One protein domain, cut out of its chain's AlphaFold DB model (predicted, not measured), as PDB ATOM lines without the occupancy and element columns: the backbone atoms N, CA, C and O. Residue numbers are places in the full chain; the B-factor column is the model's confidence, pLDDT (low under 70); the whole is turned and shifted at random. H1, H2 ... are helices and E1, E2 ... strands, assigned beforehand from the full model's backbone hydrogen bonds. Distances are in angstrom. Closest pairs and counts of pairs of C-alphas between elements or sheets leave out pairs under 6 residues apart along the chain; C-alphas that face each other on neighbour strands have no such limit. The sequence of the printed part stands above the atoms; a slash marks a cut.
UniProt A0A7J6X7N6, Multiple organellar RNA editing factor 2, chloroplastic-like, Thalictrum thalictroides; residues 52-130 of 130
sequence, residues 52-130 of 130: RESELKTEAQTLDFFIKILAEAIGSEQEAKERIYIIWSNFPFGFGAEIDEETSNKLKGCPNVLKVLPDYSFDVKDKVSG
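AT A GLANCE: This is residues 52 to 130 of the 130 residues of the protein "Multiple organellar RNA editing factor 2, chloroplastic-like" of Thalictrum thalictroides (UniProt A0A7J6X7N6). A small body is built round a two-stranded hairpin, E1 and E2, with the long helix H1 packed over it, and a bare tail, residues 120 to 130, sticks out and makes the length. The short helices H2 and H3 both meet the later part of H1, and the strand E3 runs near E2 without pairing with a named strand. The printed part has 79 residues with three named helices and three named strands, in the order H1, H2, E1, E2, H3, E3; the class is mixed, helices and strands, and the sheet E1 - E2 is antiparallel. The whole is only just compact, close to loose, with a radius of gyration of the C-alphas of 13.6 A, and spans 48 by 25 by 23 A.

HOW THE PARTS SIT: E1, residues 84 to 88, and E2, residues 94 to 98, form an antiparallel hairpin, their directions at 165 degrees. N 88 and O 94, 2.8 A apart, and N 96 and O 86, 2.9 A apart, are within hydrogen-bond range. H1, residues 59 to 74, comes closest to E2 at the C-alphas of Phe 66 and Phe 95, 7.1 A apart, and to E1 at those of Leu 63 and Ile 87, 7.4 A apart. With residues 67 to 74 alone H1 touches H2, residues 77 to 83; the closest C-alphas, of Ala 71 and Glu 77, are 4.8 A apart and the lines are about perpendicular at 83 degrees. With residues 69 to 74 alone H1 touches H3, residues 101 to 107; the closest C-alphas, of Ala 73 and Lys 106, are 5.9 A apart, and the two run opposite ways at a steep tilt of 61 degrees. H2 and H3 are apart. E3, residues 113 to 118, and E2 are near each other, with 9 pairs of C-alphas within 10 A. The closest C-alphas of H3 and E3 are those of Ser 104 and Val 116, 6.7 A apart. H1 and E3 are only just apart, at 8.4 A. Every O i to N i+4 pair is within hydrogen-bond range in H2 and H3, and 11 of 12 are in H1.

IN THESE COORDINATES: H1 begins at C-alpha 59 at (-37.836, -37.698, -32.062) and is 22.1 A long; H2 and H3 are 9.9 A each. E1 is 11.2 A long and E2 13.8 A. E3 is 14.2 A long and ends at C-alpha 118 at (-16.424, -28.008, -36.196).

THE WHOLE: The C-alphas of Ser 54 and Gly 130 are the two farthest apart, at 48.3 A. Without residues 120 to 130, which stand free, the body spans 31 by 23 by 20 A. The printed part has no cut, and the five links between named elements are tight. The mean pLDDT of the printed part is 81.1; residues 52 to 56, 91 and 121 to 130 are under 70.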
ATOM      1  N   ARG A  52     -30.468 -33.995 -19.924       61.34
ATOM      2  CA  ARG A  52     -31.032 -34.681 -18.756       61.34
ATOM      3  C   ARG A  52     -32.057 -35.675 -19.295       61.34
ATOM      4  O   ARG A  52     -33.033 -35.255 -19.907       61.34
ATOM      5  N   GLU A  53     -31.811 -36.970 -19.117       55.66
ATOM      6  CA  GLU A  53     -32.541 -38.095 -19.742       55.66
ATOM      7  C   GLU A  53     -34.078 -38.105 -19.553       55.66
ATOM      8  O   GLU A  53     -34.758 -38.918 -20.168       55.66
ATOM      9  N   SER A  54     -34.670 -37.226 -18.737       58.41
ATOM     10  CA  SER A  54     -36.070 -37.350 -18.306       58.41
ATOM     11  C   SER A  54     -37.128 -36.594 -19.126       58.41
ATOM     12  O   SER A  54     -38.313 -36.809 -18.874       58.41
ATOM     13  N   GLU A  55     -36.769 -35.698 -20.056       61.25
ATOM     14  CA  GLU A  55     -37.740 -34.731 -20.625       61.25
ATOM     15  C   GLU A  55     -38.175 -34.990 -22.083       61.25
ATOM     16  O   GLU A  55     -39.308 -34.664 -22.436       61.25
ATOM     17  N   LEU A  56     -37.343 -35.614 -22.924       69.00
ATOM     18  CA  LEU A  56     -37.602 -35.757 -24.367       69.00
ATOM     19  C   LEU A  56     -37.852 -37.227 -24.719       69.00
ATOM     20  O   LEU A  56     -36.937 -38.044 -24.669       69.00
ATOM     21  N   LYS A  57     -39.108 -37.572 -25.028       71.00
ATOM     22  CA  LYS A  57     -39.550 -38.967 -25.220       71.00
ATOM     23  C   LYS A  57     -39.702 -39.365 -26.684       71.00
ATOM     24  O   LYS A  57     -39.802 -40.553 -26.976       71.00
ATOM     25  N   THR A  58     -39.763 -38.392 -27.591       81.56
ATOM     26  CA  THR A  58     -39.968 -38.627 -29.024       81.56
ATOM     27  C   THR A  58     -38.943 -37.874 -29.868       81.56
ATOM     28  O   THR A  58     -38.375 -36.863 -29.445       81.56
ATOM     29  N   GLU A  59     -38.722 -38.354 -31.093       79.19
ATOM     30  CA  GLU A  59     -37.836 -37.698 -32.062       79.19
ATOM     31  C   GLU A  59     -38.331 -36.297 -32.432       79.19
ATOM     32  O   GLU A  59     -37.529 -35.376 -32.517       79.19
ATOM     33  N   ALA A  60     -39.649 -36.104 -32.557       84.19
ATOM     34  CA  ALA A  60     -40.237 -34.792 -32.825       84.19
ATOM     35  C   ALA A  60     -39.951 -33.791 -31.694       84.19
ATOM     36  O   ALA A  60     -39.491 -32.686 -31.958       84.19
ATOM     37  N   GLN A  61     -40.124 -34.199 -30.429       86.31
ATOM     38  CA  GLN A  61     -39.784 -33.351 -29.279       86.31
ATOM     39  C   GLN A  61     -38.289 -33.021 -29.235       86.31
ATOM     40  O   GLN A  61     -37.910 -31.910 -28.872       86.31
ATOM     41  N   THR A  62     -37.446 -33.986 -29.605       85.81
ATOM     42  CA  THR A  62     -35.993 -33.806 -29.688       85.81
ATOM     43  C   THR A  62     -35.617 -32.799 -30.772       85.81
ATOM     44  O   THR A  62     -34.847 -31.877 -30.511       85.81
ATOM     45  N   LEU A  63     -36.201 -32.932 -31.962       87.31
ATOM     46  CA  LEU A  63     -35.989 -32.008 -33.069       87.31
ATOM     47  C   LEU A  63     -36.470 -30.596 -32.716       87.31
ATOM     48  O   LEU A  63     -35.708 -29.648 -32.878       87.31
ATOM     49  N   ASP A  64     -37.681 -30.454 -32.173       90.31
ATOM     50  CA  ASP A  64     -38.226 -29.161 -31.745       90.31
ATOM     51  C   ASP A  64     -37.331 -28.488 -30.695       90.31
ATOM     52  O   ASP A  64     -37.128 -27.275 -30.712       90.31
ATOM     53  N   PHE A  65     -36.765 -29.273 -29.777       90.25
ATOM     54  CA  PHE A  65     -35.824 -28.776 -28.783       90.25
ATOM     55  C   PHE A  65     -34.509 -28.284 -29.412       90.25
ATOM     56  O   PHE A  65     -34.023 -27.211 -29.051       90.25
ATOM     57  N   PHE A  66     -33.951 -29.017 -30.379       91.50
ATOM     58  CA  PHE A  66     -32.749 -28.588 -31.102       91.50
ATOM     59  C   PHE A  66     -32.986 -27.349 -31.963       91.50
ATOM     60  O   PHE A  66     -32.159 -26.437 -31.948       91.50
ATOM     61  N   ILE A  67     -34.137 -27.273 -32.639       93.31
ATOM     62  CA  ILE A  67     -34.556 -26.087 -33.393       93.31
ATOM     63  C   ILE A  67     -34.585 -24.871 -32.473       93.31
ATOM     64  O   ILE A  67     -34.018 -23.844 -32.825       93.31
ATOM     65  N   LYS A  68     -35.168 -24.991 -31.275       93.62
ATOM     66  CA  LYS A  68     -35.227 -23.885 -30.308       93.62
ATOM     67  C   LYS A  68     -33.850 -23.413 -29.865       93.62
ATOM     68  O   LYS A  68     -33.604 -22.213 -29.859       93.62
ATOM     69  N   ILE A  69     -32.937 -24.333 -29.549       93.00
ATOM     70  CA  ILE A  69     -31.560 -23.969 -29.174       93.00
ATOM     71  C   ILE A  69     -30.872 -23.207 -30.305       93.00
ATOM     72  O   ILE A  69     -30.239 -22.181 -30.071       93.00
ATOM     73  N   LEU A  70     -30.981 -23.701 -31.537       95.06
ATOM     74  CA  LEU A  70     -30.338 -23.050 -32.670       95.06
ATOM     75  C   LEU A  70     -31.005 -21.707 -33.011       95.06
ATOM     76  O   LEU A  70     -30.324 -20.737 -33.342       95.06
ATOM     77  N   ALA A  71     -32.326 -21.621 -32.858       95.12
ATOM     78  CA  ALA A  71     -33.094 -20.400 -33.045       95.12
ATOM     79  C   ALA A  71     -32.732 -19.312 -32.025       95.12
ATOM     80  O   ALA A  71     -32.785 -18.141 -32.376       95.12
ATOM     81  N   GLU A  72     -32.315 -19.655 -30.801       93.25
ATOM     82  CA  GLU A  72     -31.791 -18.667 -29.844       93.25
ATOM     83  C   GLU A  72     -30.519 -17.972 -30.362       93.25
ATOM     84  O   GLU A  72     -30.287 -16.805 -30.051       93.25
ATOM     85  N   ALA A  73     -29.707 -18.663 -31.170       93.00
ATOM     86  CA  ALA A  73     -28.480 -18.108 -31.736       93.00
ATOM     87  C   ALA A  73     -28.707 -17.366 -33.066       93.00
ATOM     88  O   ALA A  73     -28.083 -16.328 -33.294       93.00
ATOM     89  N   ILE A  74     -29.588 -17.887 -33.929       93.19
ATOM     90  CA  ILE A  74     -29.860 -17.348 -35.276       93.19
ATOM     91  C   ILE A  74     -31.003 -16.316 -35.273       93.19
ATOM     92  O   ILE A  74     -31.032 -15.400 -36.087       93.19
ATOM     93  N   GLY A  75     -31.947 -16.431 -34.338       92.44
ATOM     94  CA  GLY A  75     -33.129 -15.569 -34.219       92.44
ATOM     95  C   GLY A  75     -34.373 -16.062 -34.970       92.44
ATOM     96  O   GLY A  75     -35.379 -15.355 -34.986       92.44
ATOM     97  N   SER A  76     -34.339 -17.251 -35.585       94.50
ATOM     98  CA  SER A  76     -35.455 -17.806 -36.367       94.50
ATOM     99  C   SER A  76     -35.542 -19.331 -36.258       94.50
ATOM    100  O   SER A  76     -34.593 -20.038 -36.591       94.50
ATOM    101  N   GLU A  77     -36.701 -19.853 -35.838       94.62
ATOM    102  CA  GLU A  77     -36.967 -21.303 -35.805       94.62
ATOM    103  C   GLU A  77     -37.046 -21.913 -37.209       94.62
ATOM    104  O   GLU A  77     -36.607 -23.043 -37.419       94.62
ATOM    105  N   GLN A  78     -37.581 -21.167 -38.181       93.94
ATOM    106  CA  GLN A  78     -37.670 -21.636 -39.562       93.94
ATOM    107  C   GLN A  78     -36.275 -21.811 -40.166       93.94
ATOM    108  O   GLN A  78     -35.984 -22.858 -40.737       93.94
ATOM    109  N   GLU A  79     -35.403 -20.820 -39.977       92.94
ATOM    110  CA  GLU A  79     -34.021 -20.893 -40.451       92.94
ATOM    111  C   GLU A  79     -33.251 -21.990 -39.713       92.94
ATOM    112  O   GLU A  79     -32.605 -22.821 -40.341       92.94
ATOM    113  N   ALA A  80     -33.390 -22.070 -38.386       93.88
ATOM    114  CA  ALA A  80     -32.774 -23.129 -37.593       93.88
ATOM    115  C   ALA A  80     -33.137 -24.532 -38.106       93.88
ATOM    116  O   ALA A  80     -32.271 -25.397 -38.224       93.88
ATOM    117  N   LYS A  81     -34.405 -24.756 -38.464       93.00
ATOM    118  CA  LYS A  81     -34.857 -26.034 -39.020       93.00
ATOM    119  C   LYS A  81     -34.180 -26.377 -40.348       93.00
ATOM    120  O   LYS A  81     -33.887 -27.545 -40.575       93.00
ATOM    121  N   GLU A  82     -33.943 -25.391 -41.206       92.00
ATOM    122  CA  GLU A  82     -33.280 -25.582 -42.503       92.00
ATOM    123  C   GLU A  82     -31.774 -25.832 -42.356       92.00
ATOM    124  O   GLU A  82     -31.192 -26.547 -43.168       92.00
ATOM    125  N   ARG A  83     -31.145 -25.286 -41.307       90.88
ATOM    126  CA  ARG A  83     -29.706 -25.456 -41.053       90.88
ATOM    127  C   ARG A  83     -29.340 -26.780 -40.392       90.88
ATOM    128  O   ARG A  83     -28.193 -27.202 -40.514       90.88
ATOM    129  N   ILE A  84     -30.256 -27.427 -39.672       90.88
ATOM    130  CA  ILE A  84     -29.990 -28.722 -39.028       90.88
ATOM    131  C   ILE A  84     -30.032 -29.835 -40.081       90.88
ATOM    132  O   ILE A  84     -31.087 -30.129 -40.638       90.88
ATOM    133  N   TYR A  85     -28.901 -30.509 -40.301       87.44
ATOM    134  CA  TYR A  85     -28.795 -31.601 -41.282       87.44
ATOM    135  C   TYR A  85     -28.707 -32.995 -40.646       87.44
ATOM    136  O   TYR A  85     -28.924 -34.001 -41.322       87.44
ATOM    137  N   ILE A  86     -28.374 -33.089 -39.354       85.75
ATOM    138  CA  ILE A  86     -28.303 -34.364 -38.631       85.75
ATOM    139  C   ILE A  86     -28.671 -34.180 -37.163       85.75
ATOM    140  O   ILE A  86     -28.345 -33.164 -36.554       85.75
ATOM    141  N   ILE A  87     -29.310 -35.195 -36.582       85.88
ATOM    142  CA  ILE A  87     -29.633 -35.253 -35.157       85.88
ATOM    143  C   ILE A  87     -29.140 -36.568 -34.547       85.88
ATOM    144  O   ILE A  87     -29.146 -37.616 -35.196       85.88
ATOM    145  N   TRP A  88     -28.746 -36.511 -33.279       83.94
ATOM    146  CA  TRP A  88     -28.418 -37.659 -32.444       83.94
ATOM    147  C   TRP A  88     -29.277 -37.599 -31.185       83.94
ATOM    148  O   TRP A  88     -29.046 -36.792 -30.283       83.94
ATOM    149  N   SER A  89     -30.312 -38.438 -31.156       74.81
ATOM    150  CA  SER A  89     -31.280 -38.540 -30.057       74.81
ATOM    151  C   SER A  89     -30.846 -39.500 -28.941       74.81
ATOM    152  O   SER A  89     -31.428 -39.486 -27.860       74.81
ATOM    153  N   ASN A  90     -29.798 -40.291 -29.180       71.56
ATOM    154  CA  ASN A  90     -29.118 -41.112 -28.177       71.56
ATOM    155  C   ASN A  90     -27.812 -40.431 -27.761       71.56
ATOM    156  O   ASN A  90     -27.293 -39.610 -28.511       71.56
ATOM    157  N   PHE A  91     -27.250 -40.794 -26.601       68.38
ATOM    158  CA  PHE A  91     -25.939 -40.289 -26.171       68.38
ATOM    159  C   PHE A  91     -24.920 -40.423 -27.329       68.38
ATOM    160  O   PHE A  91     -24.943 -41.490 -27.941       68.38
ATOM    161  N   PRO A  92     -24.026 -39.438 -27.620       70.81
ATOM    162  CA  PRO A  92     -24.101 -38.102 -27.082       70.81
ATOM    163  C   PRO A  92     -25.262 -37.395 -27.770       70.81
ATOM    164  O   PRO A  92     -25.437 -37.448 -28.987       70.81
ATOM    165  N   PHE A  93     -26.045 -36.709 -26.960       83.19
ATOM    166  CA  PHE A  93     -27.201 -35.989 -27.446       83.19
ATOM    167  C   PHE A  93     -26.752 -34.733 -28.177       83.19
ATOM    168  O   PHE A  93     -25.937 -33.975 -27.645       83.19
ATOM    169  N   GLY A  94     -27.259 -34.488 -29.379       90.00
ATOM    170  CA  GLY A  94     -26.846 -33.315 -30.137       90.00
ATOM    171  C   GLY A  94     -27.328 -33.293 -31.572       90.00
ATOM    172  O   GLY A  94     -28.115 -34.135 -31.997       90.00
ATOM    173  N   PHE A  95     -26.828 -32.326 -32.326       90.69
ATOM    174  CA  PHE A  95     -27.164 -32.140 -33.731       90.69
ATOM    175  C   PHE A  95     -25.998 -31.517 -34.497       90.69
ATOM    176  O   PHE A  95     -25.115 -30.895 -33.906       90.69
ATOM    177  N   GLY A  96     -25.997 -31.697 -35.815       91.12
ATOM    178  CA  GLY A  96     -25.122 -30.977 -36.731       91.12
ATOM    179  C   GLY A  96     -25.904 -29.898 -37.471       91.12
ATOM    180  O   GLY A  96     -27.041 -30.139 -37.885       91.12
ATOM    181  N   ALA A  97     -25.304 -28.718 -37.613       92.31
ATOM    182  CA  ALA A  97     -25.911 -27.580 -38.287       92.31
ATOM    183  C   ALA A  97     -24.924 -26.842 -39.200       92.31
ATOM    184  O   ALA A  97     -23.725 -26.792 -38.913       92.31
ATOM    185  N   GLU A  98     -25.454 -26.269 -40.279       91.81
ATOM    186  CA  GLU A  98     -24.730 -25.364 -41.172       91.81
ATOM    187  C   GLU A  98     -24.878 -23.909 -40.686       91.81
ATOM    188  O   GLU A  98     -25.918 -23.263 -40.853       91.81
ATOM    189  N   ILE A  99     -23.853 -23.400 -40.010       92.06
ATOM    190  CA  ILE A  99     -23.809 -22.068 -39.407       92.06
ATOM    191  C   ILE A  99     -22.404 -21.475 -39.485       92.06
ATOM    192  O   ILE A  99     -21.406 -22.193 -39.495       92.06
ATOM    193  N   ASP A 100     -22.327 -20.151 -39.466       90.81
ATOM    194  CA  ASP A 100     -21.053 -19.449 -39.405       90.81
ATOM    195  C   ASP A 100     -20.389 -19.571 -38.020       90.81
ATOM    196  O   ASP A 100     -20.993 -19.951 -37.008       90.81
ATOM    197  N   GLU A 101     -19.101 -19.232 -37.967       88.81
ATOM    198  CA  GLU A 101     -18.326 -19.247 -36.724       88.81
ATOM    199  C   GLU A 101     -18.895 -18.284 -35.666       88.81
ATOM    200  O   GLU A 101     -18.837 -18.563 -34.465       88.81
ATOM    201  N   GLU A 102     -19.482 -17.157 -36.078       91.50
ATOM    202  CA  GLU A 102     -20.105 -16.215 -35.144       91.50
ATOM    203  C   GLU A 102     -21.281 -16.868 -34.402       91.50
ATOM    204  O   GLU A 102     -21.353 -16.816 -33.169       91.50
ATOM    205  N   THR A 103     -22.180 -17.533 -35.127       93.00
ATOM    206  CA  THR A 103     -23.323 -18.245 -34.543       93.00
ATOM    207  C   THR A 103     -22.865 -19.427 -33.698       93.00
ATOM    208  O   THR A 103     -23.385 -19.639 -32.597       93.00
ATOM    209  N   SER A 104     -21.848 -20.169 -34.143       91.75
ATOM    210  CA  SER A 104     -21.297 -21.281 -33.359       91.75
ATOM    211  C   SER A 104     -20.721 -20.802 -32.020       91.75
ATOM    212  O   SER A 104     -20.900 -21.450 -30.984       91.75
ATOM    213  N   ASN A 105     -20.098 -19.619 -31.999       91.31
ATOM    214  CA  ASN A 105     -19.597 -18.993 -30.782       91.31
ATOM    215  C   ASN A 105     -20.721 -18.546 -29.836       91.31
ATOM    216  O   ASN A 105     -20.569 -18.707 -28.623       91.31
ATOM    217  N   LYS A 106     -21.863 -18.069 -30.351       93.38
ATOM    218  CA  LYS A 106     -23.051 -17.770 -29.522       93.38
ATOM    219  C   LYS A 106     -23.549 -19.023 -28.796       93.38
ATOM    220  O   LYS A 106     -23.799 -18.978 -27.593       93.38
ATOM    221  N   LEU A 107     -23.587 -20.164 -29.490       92.75
ATOM    222  CA  LEU A 107     -24.034 -21.443 -28.925       92.75
ATOM    223  C   LEU A 107     -23.138 -21.960 -27.791       92.75
ATOM    224  O   LEU A 107     -23.636 -22.615 -26.879       92.75
ATOM    225  N   LYS A 108     -21.835 -21.636 -27.779       88.88
ATOM    226  CA  LYS A 108     -20.928 -21.996 -26.667       88.88
ATOM    227  C   LYS A 108     -21.337 -21.356 -25.332       88.88
ATOM    228  O   LYS A 108     -20.952 -21.861 -24.282       88.88
ATOM    229  N   GLY A 109     -22.095 -20.255 -25.366       86.56
ATOM    230  CA  GLY A 109     -22.625 -19.577 -24.181       86.56
ATOM    231  C   GLY A 109     -23.980 -20.107 -23.698       86.56
ATOM    232  O   GLY A 109     -24.423 -19.725 -22.614       86.56
ATOM    233  N   CYS A 110     -24.648 -20.973 -24.467       88.31
ATOM    234  CA  CYS A 110     -25.972 -21.477 -24.118       88.31
ATOM    235  C   CYS A 110     -25.891 -22.513 -22.978       88.31
ATOM    236  O   CYS A 110     -25.103 -23.456 -23.054       88.31
ATOM    237  N   PRO A 111     -26.751 -22.429 -21.945       86.06
ATOM    238  CA  PRO A 111     -26.673 -23.292 -20.759       86.06
ATOM    239  C   PRO A 111     -26.914 -24.783 -21.048       86.06
ATOM    240  O   PRO A 111     -26.472 -25.646 -20.286       86.06
ATOM    241  N   ASN A 112     -27.612 -25.089 -22.145       86.81
ATOM    242  CA  ASN A 112     -27.926 -26.453 -22.572       86.81
ATOM    243  C   ASN A 112     -26.845 -27.062 -23.476       86.81
ATOM    244  O   ASN A 112     -26.868 -28.265 -23.731       86.81
ATOM    245  N   VAL A 113     -25.895 -26.257 -23.955       90.19
ATOM    246  CA  VAL A 113     -24.836 -26.700 -24.859       90.19
ATOM    247  C   VAL A 113     -23.625 -27.130 -24.037       90.19
ATOM    248  O   VAL A 113     -23.122 -26.399 -23.190       90.19
ATOM    249  N   LEU A 114     -23.165 -28.357 -24.271       89.12
ATOM    250  CA  LEU A 114     -21.987 -28.925 -23.624       89.12
ATOM    251  C   LEU A 114     -20.713 -28.623 -24.418       89.12
ATOM    252  O   LEU A 114     -19.693 -28.267 -23.832       89.12
ATOM    253  N   LYS A 115     -20.753 -28.816 -25.742       89.06
ATOM    254  CA  LYS A 115     -19.632 -28.545 -26.654       89.06
ATOM    255  C   LYS A 115     -20.160 -28.082 -28.006       89.06
ATOM    256  O   LYS A 115     -21.190 -28.566 -28.461       89.06
ATOM    257  N   VAL A 116     -19.401 -27.213 -28.663       90.50
ATOM    258  CA  VAL A 116     -19.587 -26.849 -30.072       90.50
ATOM    259  C   VAL A 116     -18.275 -27.142 -30.775       90.50
ATOM    260  O   VAL A 116     -17.235 -26.619 -30.369       90.50
ATOM    261  N   LEU A 117     -18.313 -28.028 -31.764       88.19
ATOM    262  CA  LEU A 117     -17.136 -28.545 -32.451       88.19
ATOM    263  C   LEU A 117     -17.339 -28.395 -33.961       88.19
ATOM    264  O   LEU A 117     -18.433 -28.668 -34.431       88.19
ATOM    265  N   PRO A 118     -16.336 -27.989 -34.733       85.25
ATOM    266  CA  PRO A 118     -16.424 -28.008 -36.196       85.25
ATOM    267  C   PRO A 118     -16.616 -29.439 -36.740       85.25
ATOM    268  O   PRO A 118     -16.030 -30.392 -36.215       85.25
ATOM    269  N   ASP A 119     -17.443 -29.601 -37.782       81.69
ATOM    270  CA  ASP A 119     -17.644 -30.877 -38.483       81.69
ATOM    271  C   ASP A 119     -16.761 -30.976 -39.728       81.69
ATOM    272  O   ASP A 119     -17.092 -30.499 -40.812       81.69
ATOM    273  N   TYR A 120     -15.648 -31.685 -39.586       70.38
ATOM    274  CA  TYR A 120     -14.696 -31.905 -40.671       70.38
ATOM    275  C   TYR A 120     -15.083 -33.034 -41.631       70.38
ATOM    276  O   TYR A 120     -14.372 -33.273 -42.604       70.38
ATOM    277  N   SER A 121     -16.184 -33.760 -41.386       63.72
ATOM    278  CA  SER A 121     -16.615 -34.847 -42.275       63.72
ATOM    279  C   SER A 121     -17.185 -34.352 -43.610       63.72
ATOM    280  O   SER A 121     -17.144 -35.096 -44.593       63.72
ATOM    281  N   PHE A 122     -17.643 -33.097 -43.671       52.81
ATOM    282  CA  PHE A 122     -18.114 -32.464 -44.907       52.81
ATOM    283  C   PHE A 122     -16.962 -32.041 -45.835       52.81
ATOM    284  O   PHE A 122     -17.044 -32.261 -47.043       52.81
ATOM    285  N   ASP A 123     -15.839 -31.573 -45.284       52.03
ATOM    286  CA  ASP A 123     -14.668 -31.123 -46.062       52.03
ATOM    287  C   ASP A 123     -13.899 -32.259 -46.761       52.03
ATOM    288  O   ASP A 123     -13.125 -32.025 -47.695       52.03
ATOM    289  N   VAL A 124     -14.084 -33.510 -46.325       47.75
ATOM    290  CA  VAL A 124     -13.407 -34.662 -46.945       47.75
ATOM    291  C   VAL A 124     -13.992 -34.961 -48.326       47.75
ATOM    292  O   VAL A 124     -13.256 -35.412 -49.198       47.75
ATOM    293  N   LYS A 125     -15.279 -34.679 -48.573       43.38
ATOM    294  CA  LYS A 125     -15.920 -34.996 -49.862       43.38
ATOM    295  C   LYS A 125     -15.417 -34.136 -51.024       43.38
ATOM    296  O   LYS A 125     -15.301 -34.660 -52.129       43.38
ATOM    297  N   ASP A 126     -15.052 -32.879 -50.780       44.88
ATOM    298  CA  ASP A 126     -14.665 -31.952 -51.854       44.88
ATOM    299  C   ASP A 126     -13.231 -32.139 -52.373       44.88
ATOM    300  O   ASP A 126     -12.865 -31.566 -53.396       44.88
ATOM    301  N   LYS A 127     -12.400 -32.963 -51.719       43.56
ATOM    302  CA  LYS A 127     -10.985 -33.143 -52.105       43.56
ATOM    303  C   LYS A 127     -10.620 -34.503 -52.698       43.56
ATOM    304  O   LYS A 127      -9.475 -34.667 -53.104       43.56
ATOM    305  N   VAL A 128     -11.544 -35.467 -52.773       44.19
ATOM    306  CA  VAL A 128     -11.256 -36.792 -53.379       44.19
ATOM    307  C   VAL A 128     -11.632 -36.858 -54.866       44.19
ATOM    308  O   VAL A 128     -11.409 -37.873 -55.516       44.19
ATOM    309  N   SER A 129     -12.156 -35.769 -55.432       37.16
ATOM    310  CA  SER A 129     -12.386 -35.632 -56.874       37.16
ATOM    311  C   SER A 129     -11.268 -34.794 -57.500       37.16
ATOM    312  O   SER A 129     -11.485 -33.651 -57.895       37.16
ATOM    313  N   GLY A 130     -10.056 -35.348 -57.532       34.34
ATOM    314  CA  GLY A 130      -8.883 -34.774 -58.194       34.34
ATOM    315  C   GLY A 130      -7.975 -35.870 -58.719       34.34
ATOM    316  O   GLY A 130      -7.581 -36.720 -57.892       34.34
TER     317      GLY A 130